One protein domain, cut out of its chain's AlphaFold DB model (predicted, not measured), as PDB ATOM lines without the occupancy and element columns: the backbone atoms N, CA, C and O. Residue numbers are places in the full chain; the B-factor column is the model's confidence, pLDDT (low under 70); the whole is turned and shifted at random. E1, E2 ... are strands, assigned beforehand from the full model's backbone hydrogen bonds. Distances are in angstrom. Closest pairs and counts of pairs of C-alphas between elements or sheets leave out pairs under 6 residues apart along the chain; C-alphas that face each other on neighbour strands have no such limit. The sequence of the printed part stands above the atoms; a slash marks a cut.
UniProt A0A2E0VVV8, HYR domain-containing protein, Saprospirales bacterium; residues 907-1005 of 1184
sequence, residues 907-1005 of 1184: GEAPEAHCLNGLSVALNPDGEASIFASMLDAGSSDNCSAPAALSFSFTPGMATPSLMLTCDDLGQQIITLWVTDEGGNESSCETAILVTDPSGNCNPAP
ATOM      1  N   GLY A 907     127.760 152.599  93.987       73.75
ATOM      2  CA  GLY A 907     127.294 152.342  95.349       73.75
ATOM      3  C   GLY A 907     128.013 153.153  96.436       73.75
ATOM      4  O   GLY A 907     127.795 152.881  97.617       73.75
ATOM      5  N   GLU A 908     128.862 154.116  96.066       77.75
ATOM      6  CA  GLU A 908     129.302 155.191  96.966       77.75
ATOM      7  C   GLU A 908     128.312 156.367  96.841       77.75
ATOM      8  O   GLU A 908     127.544 156.420  95.886       77.75
ATOM      9  N   ALA A 909     128.276 157.294  97.802       78.75
ATOM     10  CA  ALA A 909     127.441 158.496  97.697       78.75
ATOM     11  C   ALA A 909     128.277 159.717  97.254       78.75
ATOM     12  O   ALA A 909     129.415 159.862  97.711       78.75
ATOM     13  N   PRO A 910     127.718 160.642  96.446       83.88
ATOM     14  CA  PRO A 910     128.446 161.807  95.936       83.88
ATOM     15  C   PRO A 910     128.942 162.733  97.061       83.88
ATOM     16  O   PRO A 910     128.292 162.854  98.098       83.88
ATOM     17  N   GLU A 911     130.033 163.485  96.869       84.75
ATOM     18  CA  GLU A 911     130.448 164.522  97.830       84.75
ATOM     19  C   GLU A 911     129.748 165.857  97.515       84.75
ATOM     20  O   GLU A 911     130.113 166.581  96.582       84.75
ATOM     21  N   ALA A 912     128.710 166.187  98.293       85.62
ATOM     22  CA  ALA A 912     127.941 167.419  98.135       85.62
ATOM     23  C   ALA A 912     128.713 168.657  98.633       85.62
ATOM     24  O   ALA A 912     129.213 168.710  99.762       85.62
ATOM     25  N   HIS A 913     128.776 169.698  97.804       86.31
ATOM     26  CA  HIS A 913     129.431 170.969  98.110       86.31
ATOM     27  C   HIS A 913     128.489 172.143  97.823       86.31
ATOM     28  O   HIS A 913     128.079 172.362  96.687       86.31
ATOM     29  N   CYS A 914     128.191 172.947  98.847       88.31
ATOM     30  CA  CYS A 914     127.189 174.011  98.762       88.31
ATOM     31  C   CYS A 914     127.779 175.434  98.702       88.31
ATOM     32  O   CYS A 914     128.644 175.819  99.497       88.31
ATOM     33  N   LEU A 915     127.231 176.271  97.814       84.06
ATOM     34  CA  LEU A 915     127.493 177.709  97.736       84.06
ATOM     35  C   LEU A 915     126.781 178.439  98.873       84.06
ATOM     36  O   LEU A 915     125.562 178.610  98.863       84.06
ATOM     37  N   ASN A 916     127.565 178.931  99.828       77.44
ATOM     38  CA  ASN A 916     127.080 179.785 100.907       77.44
ATOM     39  C   ASN A 916     126.889 181.235 100.436       77.44
ATOM     40  O   ASN A 916     127.814 181.843  99.893       77.44
ATOM     41  N   GLY A 917     125.707 181.808 100.694       69.00
ATOM     42  CA  GLY A 917     125.426 183.228 100.464       69.00
ATOM     43  C   GLY A 917     124.905 183.597  99.069       69.00
ATOM     44  O   GLY A 917     125.114 184.732  98.630       69.00
ATOM     45  N   LEU A 918     124.212 182.690  98.367       82.50
ATOM     46  CA  LEU A 918     123.417 183.075  97.194       82.50
ATOM     47  C   LEU A 918     122.299 184.034  97.635       82.50
ATOM     48  O   LEU A 918     121.528 183.710  98.532       82.50
ATOM     49  N   SER A 919     122.172 185.197  96.993       82.06
ATOM     50  CA  SER A 919     121.046 186.107  97.234       82.06
ATOM     51  C   SER A 919     120.107 186.159  96.034       82.06
ATOM     52  O   SER A 919     120.548 186.259  94.887       82.06
ATOM     53  N   VAL A 920     118.809 186.085  96.321       83.06
ATOM     54  CA  VAL A 920     117.720 185.988  95.347       83.06
ATOM     55  C   VAL A 920     116.837 187.225  95.487       83.06
ATOM     56  O   VAL A 920     116.577 187.687  96.599       83.06
ATOM     57  N   ALA A 921     116.377 187.776  94.366       81.94
ATOM     58  CA  ALA A 921     115.440 188.893  94.343       81.94
ATOM     59  C   ALA A 921     114.081 188.416  93.822       81.94
ATOM     60  O   ALA A 921     114.001 187.921  92.695       81.94
ATOM     61  N   LEU A 922     113.032 188.586  94.628       82.81
ATOM     62  CA  LEU A 922     111.653 188.310  94.235       82.81
ATOM     63  C   LEU A 922     111.222 189.248  93.098       82.81
ATOM     64  O   LEU A 922     111.635 190.412  93.014       82.81
ATOM     65  N   ASN A 923     110.416 188.717  92.181       79.88
ATOM     66  CA  ASN A 923     109.880 189.468  91.055       79.88
ATOM     67  C   ASN A 923     108.740 190.417  91.513       79.88
ATOM     68  O   ASN A 923     108.250 190.305  92.638       79.88
ATOM     69  N   PRO A 924     108.275 191.353  90.662       74.94
ATOM     70  CA  PRO A 924     107.207 192.285  91.036       74.94
ATOM     71  C   PRO A 924     105.840 191.648  91.338       74.94
ATOM     72  O   PRO A 924     104.979 192.346  91.868       74.94
ATOM     73  N   ASP A 925     105.628 190.377  91.001       73.88
ATOM     74  CA  ASP A 925     104.408 189.622  91.295       73.88
ATOM     75  C   ASP A 925     104.533 188.787  92.595       73.88
ATOM     76  O   ASP A 925     103.540 188.222  93.047       73.88
ATOM     77  N   GLY A 926     105.714 188.773  93.235       74.38
ATOM     78  CA  GLY A 926     105.967 188.177  94.555       74.38
ATOM     79  C   GLY A 926     106.746 186.855  94.564       74.38
ATOM     80  O   GLY A 926     106.876 186.240  95.617       74.38
ATOM     81  N   GLU A 927     107.268 186.408  93.418       81.19
ATOM     82  CA  GLU A 927     107.848 185.063  93.251       81.19
ATOM     83  C   GLU A 927     109.298 185.094  92.724       81.19
ATOM     84  O   GLU A 927     109.680 185.973  91.950       81.19
ATOM     85  N   ALA A 928     110.110 184.086  93.054       84.25
ATOM     86  CA  ALA A 928     111.336 183.757  92.323       84.25
ATOM     87  C   ALA A 928     111.617 182.249  92.343       84.25
ATOM     88  O   ALA A 928     111.775 181.645  93.398       84.25
ATOM     89  N   SER A 929     111.754 181.633  91.169       85.81
ATOM     90  CA  SER A 929     112.210 180.243  91.077       85.81
ATOM     91  C   SER A 929     113.735 180.167  91.113       85.81
ATOM     92  O   SER A 929     114.398 180.720  90.232       85.81
ATOM     93  N   ILE A 930     114.282 179.431  92.080       89.50
ATOM     94  CA  ILE A 930     115.665 178.941  92.038       89.50
ATOM     95  C   ILE A 930     115.686 177.476  91.609       89.50
ATOM     96  O   ILE A 930     114.726 176.731  91.805       89.50
ATOM     97  N   PHE A 931     116.801 177.063  91.021       88.19
ATOM     98  CA  PHE A 931     117.077 175.670  90.681       88.19
ATOM     99  C   PHE A 931     118.155 175.155  91.626       88.19
ATOM    100  O   PHE A 931     119.058 175.913  91.977       88.19
ATOM    101  N   ALA A 932     118.081 173.891  92.034       86.62
ATOM    102  CA  ALA A 932     119.005 173.331  93.025       86.62
ATOM    103  C   ALA A 932     120.478 173.431  92.573       86.62
ATOM    104  O   ALA A 932     121.354 173.791  93.355       86.62
ATOM    105  N   SER A 933     120.733 173.300  91.267       84.25
ATOM    106  CA  SER A 933     122.044 173.523  90.635       84.25
ATOM    107  C   SER A 933     122.584 174.965  90.708       84.25
ATOM    108  O   SER A 933     123.698 175.221  90.259       84.25
ATOM    109  N   MET A 934     121.832 175.927  91.258       85.94
ATOM    110  CA  MET A 934     122.335 177.271  91.591       85.94
ATOM    111  C   MET A 934     123.023 177.330  92.962       85.94
ATOM    112  O   MET A 934     123.683 178.326  93.256       85.94
ATOM    113  N   LEU A 935     122.858 176.293  93.790       87.44
ATOM    114  CA  LEU A 935     123.513 176.145  95.092       87.44
ATOM    115  C   LEU A 935     124.750 175.244  95.035       87.44
ATOM    116  O   LEU A 935     125.445 175.129  96.039       87.44
ATOM    117  N   ASP A 936     125.050 174.637  93.890       87.62
ATOM    118  CA  ASP A 936     126.221 173.781  93.728       87.62
ATOM    119  C   ASP A 936     127.538 174.582  93.728       87.62
ATOM    120  O   ASP A 936     127.717 175.518  92.943       87.62
ATOM    121  N   ALA A 937     128.481 174.193  94.588       85.81
ATOM    122  CA  ALA A 937     129.836 174.746  94.665       85.81
ATOM    123  C   ALA A 937     130.886 173.874  93.952       85.81
ATOM    124  O   ALA A 937     132.081 174.003  94.231       85.81
ATOM    125  N   GLY A 938     130.462 173.012  93.025       83.75
ATOM    126  CA  GLY A 938     131.299 171.984  92.420       83.75
ATOM    127  C   GLY A 938     131.308 170.696  93.238       83.75
ATOM    128  O   GLY A 938     132.385 170.171  93.511       83.75
ATOM    129  N   SER A 939     130.122 170.215  93.627       88.88
ATOM    130  CA  SER A 939     129.918 168.867  94.167       88.88
ATOM    131  C   SER A 939     130.534 167.846  93.215       88.88
ATOM    132  O   SER A 939     130.486 168.008  91.989       88.88
ATOM    133  N   SER A 940     131.134 166.801  93.768       84.00
ATOM    134  CA  SER A 940     131.871 165.824  92.979       84.00
ATOM    135  C   SER A 940     131.610 164.430  93.486       84.00
ATOM    136  O   SER A 940     131.784 164.149  94.667       84.00
ATOM    137  N   ASP A 941     131.257 163.558  92.563       85.06
ATOM    138  CA  ASP A 941     131.218 162.133  92.804       85.06
ATOM    139  C   ASP A 941     132.514 161.474  92.314       85.06
ATOM    140  O   ASP A 941     133.271 162.066  91.533       85.06
ATOM    141  N   ASN A 942     132.791 160.257  92.776       74.94
ATOM    142  CA  ASN A 942     133.898 159.473  92.245       74.94
ATOM    143  C   ASN A 942     133.599 158.996  90.810       74.94
ATOM    144  O   ASN A 942     134.514 159.018  89.980       74.94
ATOM    145  N   CYS A 943     132.365 158.570  90.507       73.38
ATOM    146  CA  CYS A 943     132.050 157.821  89.281       73.38
ATOM    147  C   CYS A 943     131.245 158.634  88.268       73.38
ATOM    148  O   CYS A 943     131.501 158.585  87.060       73.38
ATOM    149  N   SER A 944     130.308 159.429  88.765       79.94
ATOM    150  CA  SER A 944     129.450 160.324  88.009       79.94
ATOM    151  C   SER A 944     130.165 161.648  87.751       79.94
ATOM    152  O   SER A 944     130.568 162.377  88.658       79.94
ATOM    153  N   ALA A 945     130.322 162.011  86.477       76.38
ATOM    154  CA  ALA A 945     130.921 163.295  86.129       76.38
ATOM    155  C   ALA A 945     130.081 164.463  86.707       76.38
ATOM    156  O   ALA A 945     128.855 164.374  86.683       76.38
ATOM    157  N   PRO A 946     130.668 165.617  87.094       74.94
ATOM    158  CA  PRO A 946     129.914 166.749  87.669       74.94
ATOM    159  C   PRO A 946     128.810 167.370  86.785       74.94
ATOM    160  O   PRO A 946     128.113 168.279  87.214       74.94
ATOM    161  N   ALA A 947     128.662 166.920  85.533       74.81
ATOM    162  CA  ALA A 947     127.574 167.295  84.625       74.81
ATOM    163  C   ALA A 947     126.490 166.203  84.455       74.81
ATOM    164  O   ALA A 947     125.511 166.439  83.747       74.81
ATOM    165  N   ALA A 948     126.690 165.025  85.054       76.44
ATOM    166  CA  ALA A 948     125.713 163.946  85.206       76.44
ATOM    167  C   ALA A 948     125.022 163.997  86.581       76.44
ATOM    168  O   ALA A 948     123.875 163.569  86.692       76.44
ATOM    169  N   LEU A 949     125.680 164.588  87.592       84.81
ATOM    170  CA  LEU A 949     125.069 164.877  88.890       84.81
ATOM    171  C   LEU A 949     123.779 165.681  88.736       84.81
ATOM    172  O   LEU A 949     123.707 166.676  88.006       84.81
ATOM    173  N   SER A 950     122.765 165.236  89.465       86.12
ATOM    174  CA  SER A 950     121.446 165.840  89.513       86.12
ATOM    175  C   SER A 950     121.220 166.487  90.876       86.12
ATOM    176  O   SER A 950     121.751 166.049  91.894       86.12
ATOM    177  N   PHE A 951     120.470 167.586  90.881       89.12
ATOM    178  CA  PHE A 951     120.343 168.468  92.036       89.12
ATOM    179  C   PHE A 951     118.868 168.662  92.376       89.12
ATOM    180  O   PHE A 951     118.059 168.963  91.491       89.12
ATOM    181  N   SER A 952     118.526 168.527  93.655       88.62
ATOM    182  CA  SER A 952     117.156 168.597  94.170       88.62
ATOM    183  C   SER A 952     117.108 169.307  95.526       88.62
ATOM    184  O   SER A 952     118.113 169.398  96.225       88.62
ATOM    185  N   PHE A 953     115.934 169.805  95.908       86.69
ATOM    186  CA  PHE A 953     115.663 170.344  97.246       86.69
ATOM    187  C   PHE A 953     115.057 169.295  98.199       86.69
ATOM    188  O   PHE A 953     114.834 169.568  99.375       86.69
ATOM    189  N   THR A 954     114.814 168.078  97.704       82.50
ATOM    190  CA  THR A 954     114.325 166.919  98.468       82.50
ATOM    191  C   THR A 954     114.959 165.617  97.959       82.50
ATOM    192  O   THR A 954     115.264 165.552  96.762       82.50
ATOM    193  N   PRO A 955     115.051 164.559  98.789       77.56
ATOM    194  CA  PRO A 955     115.466 163.220  98.355       77.56
ATOM    195  C   PRO A 955     114.667 162.677  97.158       77.56
ATOM    196  O   PRO A 955     113.529 163.095  96.901       77.56
ATOM    197  N   GLY A 956     115.252 161.729  96.431       72.56
ATOM    198  CA  GLY A 956     114.661 161.043  95.280       72.56
ATOM    199  C   GLY A 956     114.423 161.942  94.063       72.56
ATOM    200  O   GLY A 956     113.431 161.762  93.356       72.56
ATOM    201  N   MET A 957     115.275 162.954  93.852       73.00
ATOM    202  CA  MET A 957     115.164 163.997  92.808       73.00
ATOM    203  C   MET A 957     113.811 164.748  92.713       73.00
ATOM    204  O   MET A 957     113.537 165.407  91.706       73.00
ATOM    205  N   ALA A 958     112.926 164.661  93.712       69.50
ATOM    206  CA  ALA A 958     111.519 165.031  93.518       69.50
ATOM    207  C   ALA A 958     111.259 166.535  93.262       69.50
ATOM    208  O   ALA A 958     110.216 166.881  92.702       69.50
ATOM    209  N   THR A 959     112.183 167.433  93.637       80.50
ATOM    210  CA  THR A 959     112.010 168.894  93.523       80.50
ATOM    211  C   THR A 959     113.279 169.603  93.001       80.50
ATOM    212  O   THR A 959     114.027 170.209  93.762       80.50
ATOM    213  N   PRO A 960     113.545 169.610  91.678       81.44
ATOM    214  CA  PRO A 960     114.742 170.250  91.105       81.44
ATOM    215  C   PRO A 960     114.695 171.794  91.083       81.44
ATOM    216  O   PRO A 960     115.695 172.458  90.789       81.44
ATOM    217  N   SER A 961     113.531 172.386  91.367       84.25
ATOM    218  CA  SER A 961     113.311 173.834  91.429       84.25
ATOM    219  C   SER A 961     112.408 174.198  92.601       84.25
ATOM    220  O   SER A 961     111.322 173.628  92.719       84.25
ATOM    221  N   LEU A 962     112.810 175.190  93.394       86.19
ATOM    222  CA  LEU A 962     112.021 175.755  94.484       86.19
ATOM    223  C   LEU A 962     111.468 177.106  94.030       86.19
ATOM    224  O   LEU A 962     112.213 177.978  93.573       86.19
ATOM    225  N   MET A 963     110.151 177.267  94.123       84.31
ATOM    226  CA  MET A 963     109.478 178.545  93.917       84.31
ATOM    227  C   MET A 963     109.437 179.273  95.256       84.31
ATOM    228  O   MET A 963     108.590 178.973  96.087       84.31
ATOM    229  N   LEU A 964     110.368 180.207  95.441       84.44
ATOM    230  CA  LEU A 964     110.365 181.130  96.568       84.44
ATOM    231  C   LEU A 964     109.275 182.179  96.342       84.44
ATOM    232  O   LEU A 964     109.034 182.618  95.211       84.44
ATOM    233  N   THR A 965     108.643 182.589  97.426       82.88
ATOM    234  CA  THR A 965     107.492 183.485  97.478       82.88
ATOM    235  C   THR A 965     107.746 184.616  98.477       82.88
ATOM    236  O   THR A 965     108.843 184.763  99.020       82.88
ATOM    237  N   CYS A 966     106.724 185.426  98.742       74.31
ATOM    238  CA  CYS A 966     106.768 186.466  99.764       74.31
ATOM    239  C   CYS A 966     106.932 185.951 101.199       74.31
ATOM    240  O   CYS A 966     107.358 186.727 102.053       74.31
ATOM    241  N   ASP A 967     106.602 184.685 101.463       75.19
ATOM    242  CA  ASP A 967     106.722 184.090 102.796       75.19
ATOM    243  C   ASP A 967     108.165 183.609 103.062       75.19
ATOM    244  O   ASP A 967     108.623 183.611 104.200       75.19
ATOM    245  N   ASP A 968     108.934 183.324 102.004       79.50
ATOM    246  CA  ASP A 968     110.333 182.874 102.054       79.50
ATOM    247  C   ASP A 968     111.353 184.020 102.262       79.50
ATOM    248  O   ASP A 968     112.559 183.831 102.085       79.50
ATOM    249  N   LEU A 969     110.911 185.232 102.610       76.62
ATOM    250  CA  LEU A 969     111.783 186.402 102.776       76.62
ATOM    251  C   LEU A 969     112.803 186.241 103.918       76.62
ATOM    252  O   LEU A 969     112.484 185.748 104.993       76.62
ATOM    253  N   GLY A 970     114.023 186.751 103.716       74.88
ATOM    254  CA  GLY A 970     115.095 186.699 104.714       74.88
ATOM    255  C   GLY A 970     116.138 185.620 104.422       74.88
ATOM    256  O   GLY A 970     116.424 185.321 103.261       74.88
ATOM    257  N   GLN A 971     116.779 185.096 105.471       79.19
ATOM    258  CA  GLN A 971     117.811 184.070 105.335       79.19
ATOM    259  C   GLN A 971     117.187 182.676 105.457       79.19
ATOM    260  O   GLN A 971     116.901 182.236 106.566       79.19
ATOM    261  N   GLN A 972     117.029 181.978 104.334       81.94
ATOM    262  CA  GLN A 972     116.495 180.615 104.309       81.94
ATOM    263  C   GLN A 972     117.638 179.601 104.321       81.94
ATOM    264  O   GLN A 972     118.557 179.694 103.503       81.94
ATOM    265  N   ILE A 973     117.582 178.638 105.243       81.44
ATOM    266  CA  ILE A 973     118.463 177.464 105.233       81.44
ATOM    267  C   ILE A 973     117.823 176.429 104.314       81.44
ATOM    268  O   ILE A 973     116.659 176.078 104.485       81.44
ATOM    269  N   ILE A 974     118.575 175.971 103.318       86.12
ATOM    270  CA  ILE A 974     118.101 175.029 102.311       86.12
ATOM    271  C   ILE A 974     119.102 173.884 102.190       86.12
ATOM    272  O   ILE A 974     120.297 174.101 101.971       86.12
ATOM    273  N   THR A 975     118.592 172.661 102.298       87.06
ATOM    274  CA  THR A 975     119.336 171.433 102.022       87.06
ATOM    275  C   THR A 975     119.381 171.194 100.511       87.06
ATOM    276  O   THR A 975     118.350 170.984  99.869       87.06
ATOM    277  N   LEU A 976     120.578 171.221  99.931       87.94
ATOM    278  CA  LEU A 976     120.833 170.737  98.580       87.94
ATOM    279  C   LEU A 976     121.030 169.224  98.643       87.94
ATOM    280  O   LEU A 976     121.961 168.761  99.299       87.94
ATOM    281  N   TRP A 977     120.192 168.479  97.932       89.38
ATOM    282  CA  TRP A 977     120.390 167.059  97.659       89.38
ATOM    283  C   TRP A 977     121.102 166.898  96.317       89.38
ATOM    284  O   TRP A 977     120.711 167.516  95.318       89.38
ATOM    285  N   VAL A 978     122.153 166.083  96.315       88.88
ATOM    286  CA  VAL A 978     122.949 165.718  95.143       88.88
ATOM    287  C   VAL A 978     122.758 164.223  94.921       88.88
ATOM    288  O   VAL A 978     123.091 163.426  95.796       88.88
ATOM    289  N   THR A 979     122.217 163.860  93.761       86.38
ATOM    290  CA  THR A 979     121.948 162.471  93.367       86.38
ATOM    291  C   THR A 979     122.778 162.142  92.130       86.38
ATOM    292  O   THR A 979     122.765 162.899  91.148       86.38
ATOM    293  N   ASP A 980     123.520 161.042  92.184       85.25
ATOM    294  CA  ASP A 980     124.436 160.599  91.126       85.25
ATOM    295  C   ASP A 980     123.713 159.878  89.953       85.25
ATOM    296  O   ASP A 980     122.480 159.878  89.874       85.25
ATOM    297  N   GLU A 981     124.456 159.306  88.992       79.19
ATOM    298  CA  GLU A 981     123.866 158.563  87.856       79.19
ATOM    299  C   GLU A 981     123.481 157.103  88.211       79.19
ATOM    300  O   GLU A 981     122.699 156.479  87.489       79.19
ATOM    301  N   GLY A 982     123.969 156.564  89.336       74.19
ATOM    302  CA  GLY A 982     123.569 155.268  89.902       74.19
ATOM    303  C   GLY A 982     122.299 155.323  90.767       74.19
ATOM    304  O   GLY A 982     121.598 154.318  90.896       74.19
ATOM    305  N   GLY A 983     121.968 156.500  91.301       74.44
ATOM    306  CA  GLY A 983     120.850 156.759  92.202       74.44
ATOM    307  C   GLY A 983     121.217 156.867  93.686       74.44
ATOM    308  O   GLY A 983     120.295 156.856  94.505       74.44
ATOM    309  N   ASN A 984     122.500 156.972  94.058       81.19
ATOM    310  CA  ASN A 984     122.880 157.255  95.447       81.19
ATOM    311  C   ASN A 984     122.797 158.767  95.718       81.19
ATOM    312  O   ASN A 984     122.955 159.595  94.815       81.19
ATOM    313  N   GLU A 985     122.500 159.137  96.965       84.56
ATOM    314  CA  GLU A 985     122.197 160.522  97.346       84.56
ATOM    315  C   GLU A 985     123.044 160.978  98.532       84.56
ATOM    316  O   GLU A 985     123.229 160.246  99.506       84.56
ATOM    317  N   SER A 986     123.493 162.229  98.486       87.88
ATOM    318  CA  SER A 986     124.029 162.940  99.645       87.88
ATOM    319  C   SER A 986     123.492 164.368  99.700       87.88
ATOM    320  O   SER A 986     122.771 164.820  98.806       87.88
ATOM    321  N   SER A 987     123.807 165.090 100.776       88.56
ATOM    322  CA  SER A 987     123.267 166.426 100.995       88.56
ATOM    323  C   SER A 987     124.232 167.369 101.699       88.56
ATOM    324  O   SER A 987     124.963 166.958 102.600       88.56
ATOM    325  N   CYS A 988     124.151 168.655 101.364       87.12
ATOM    326  CA  CYS A 988     124.761 169.739 102.130       87.12
ATOM    327  C   CYS A 988     123.737 170.844 102.414       87.12
ATOM    328  O   CYS A 988     122.792 171.047 101.653       87.12
ATOM    329  N   GLU A 989     123.919 171.575 103.509       88.00
ATOM    330  CA  GLU A 989     123.059 172.706 103.871       88.00
ATOM    331  C   GLU A 989     123.726 174.037 103.527       88.00
ATOM    332  O   GLU A 989     124.948 174.196 103.632       88.00
ATOM    333  N   THR A 990     122.924 175.019 103.116       85.38
ATOM    334  CA  THR A 990     123.400 176.379 102.854       85.38
ATOM    335  C   THR A 990     122.339 177.433 103.122       85.38
ATOM    336  O   THR A 990     121.142 177.198 102.968       85.38
ATOM    337  N   ALA A 991     122.796 178.622 103.507       80.94
ATOM    338  CA  ALA A 991     121.959 179.797 103.660       80.94
ATOM    339  C   ALA A 991     121.876 180.598 102.349       80.94
ATOM    340  O   ALA A 991     122.895 181.094 101.840       80.94
ATOM    341  N   ILE A 992     120.654 180.794 101.850       85.69
ATOM    342  CA  ILE A 992     120.334 181.794 100.824       85.69
ATOM    343  C   ILE A 992     119.744 183.053 101.467       85.69
ATOM    344  O   ILE A 992     119.151 182.988 102.539       85.69
ATOM    345  N   LEU A 993     119.864 184.202 100.800       82.25
ATOM    346  CA  LEU A 993     119.258 185.468 101.230       82.25
ATOM    347  C   LEU A 993     118.209 185.938 100.215       82.25
ATOM    348  O   LEU A 993     118.549 186.545  99.193       82.25
ATOM    349  N   VAL A 994     116.939 185.672 100.508       83.56
ATOM    350  CA  VAL A 994     115.787 186.097  99.707       83.56
ATOM    351  C   VAL A 994     115.431 187.541 100.050       83.56
ATOM    352  O   VAL A 994     115.301 187.920 101.214       83.56
ATOM    353  N   THR A 995     115.287 188.369  99.021       76.81
ATOM    354  CA  THR A 995     115.048 189.810  99.139       76.81
ATOM    355  C   THR A 995     113.900 190.245  98.237       76.81
ATOM    356  O   THR A 995     113.740 189.719  97.138       76.81
ATOM    357  N   ASP A 996     113.144 191.261  98.653       76.94
ATOM    358  CA  ASP A 996     112.213 191.984  97.781       76.94
ATOM    359  C   ASP A 996     112.711 193.428  97.558       76.94
ATOM    360  O   ASP A 996     112.491 194.305  98.398       76.94
ATOM    361  N   PRO A 997     113.380 193.717  96.423       68.44
ATOM    362  CA  PRO A 997     113.776 195.078  96.057       68.44
ATOM    363  C   PRO A 997     112.617 195.970  95.577       68.44
ATOM    364  O   PRO A 997     112.841 197.155  95.315       68.44
ATOM    365  N   SER A 998     111.415 195.413  95.396       65.75
ATOM    366  CA  SER A 998     110.230 196.089  94.850       65.75
ATOM    367  C   SER A 998     109.279 196.590  95.943       65.75
ATOM    368  O   SER A 998     108.632 197.618  95.745       65.75
ATOM    369  N   GLY A 999     109.217 195.906  97.090       65.62
ATOM    370  CA  GLY A 999     108.294 196.204  98.192       65.62
ATOM    371  C   GLY A 999     106.851 195.771  97.908       65.62
ATOM    372  O   GLY A 999     105.913 196.423  98.368       65.62
ATOM    373  N   ASN A1000     106.681 194.716  97.110       65.69
ATOM    374  CA  ASN A1000     105.389 194.144  96.733       65.69
ATOM    375  C   ASN A1000     105.012 192.937  97.606       65.69
ATOM    376  O   ASN A1000     103.825 192.636  97.742       65.69
ATOM    377  N   CYS A1001     105.991 192.293  98.240       54.84
ATOM    378  CA  CYS A1001     105.769 191.239  99.210       54.84
ATOM    379  C   CYS A1001     105.382 191.806 100.576       54.84
ATOM    380  O   CYS A1001     106.201 191.953 101.479       54.84
ATOM    381  N   ASN A1002     104.083 192.059 100.730       60.72
ATOM    382  CA  ASN A1002     103.422 191.819 102.006       60.72
ATOM    383  C   ASN A1002     103.120 190.311 102.085       60.72
ATOM    384  O   ASN A1002     102.129 189.900 101.468       60.72
ATOM    385  N   PRO A1003     103.896 189.490 102.818       43.03
ATOM    386  CA  PRO A1003     103.408 188.179 103.225       43.03
ATOM    387  C   PRO A1003     102.082 188.351 103.976       43.03
ATOM    388  O   PRO A1003     101.936 189.232 104.832       43.03
ATOM    389  N   ALA A1004     101.094 187.523 103.647       46.34
ATOM    390  CA  ALA A1004     100.003 187.262 104.574       46.34
ATOM    391  C   ALA A1004     100.572 186.223 105.544       46.34
ATOM    392  O   ALA A1004     100.901 185.141 105.074       46.34
ATOM    393  N   PRO A1005     100.766 186.540 106.835       44.91
ATOM    394  CA  PRO A1005     101.719 185.811 107.663       44.91
ATOM    395  C   PRO A1005     101.369 184.324 107.754       44.91
ATOM    396  O   PRO A1005     100.430 183.948 108.460       44.91
TER     397      PRO A1005
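What this domain is: This is residues 907 to 1005 of the 1184 residues of the protein "HYR domain-containing protein" of Saprospirales bacterium (UniProt A0A2E0VVV8). Little of this rod is regular structure: the long hairpin E5 and E6 forms a curled sheet with short E1 and E3 at its edges, and the short pair E2 and E4 lies across from it. The 99 printed residues hold six strands, E1 to E6 along the chain, and no named helix; the class is all strand, with 35 residues in named elements. Sheet E1, E6, E5, E3 is mixed, E2 and E4 antiparallel. The whole is only just compact, close to loose: radius of gyration of the C-alphas 14.7 A, spans 47 by 22 by 20 A.

Where its parts are: E1 is residues 919 to 921, from (121.046, 186.107, 97.234); E2 928 to 931; E3 950 to 952; E4 961 to 964; E5 970 to 979, 27.6 A; E6 985 to 995, 30.2 A, ending at (115.048, 189.810, 99.139).

How they stand to each other: E1 is parallel to E6, N 920 to O 993 2.9 A. E6 bends by 53 degrees at residue 988 and is antiparallel to E5, N 976 to O 988 2.8 A. E5 is antiparallel to E3, N 977 to O 952 2.8 A, and E2 to E4, N 928 to O 964 2.8 A. E2 and E5 are apart.

The domain as a whole: The printed part has no cut. The link E2 to E3 is long, 18 residues. Residues 917, 958 and 997 to 1005 are under pLDDT 70.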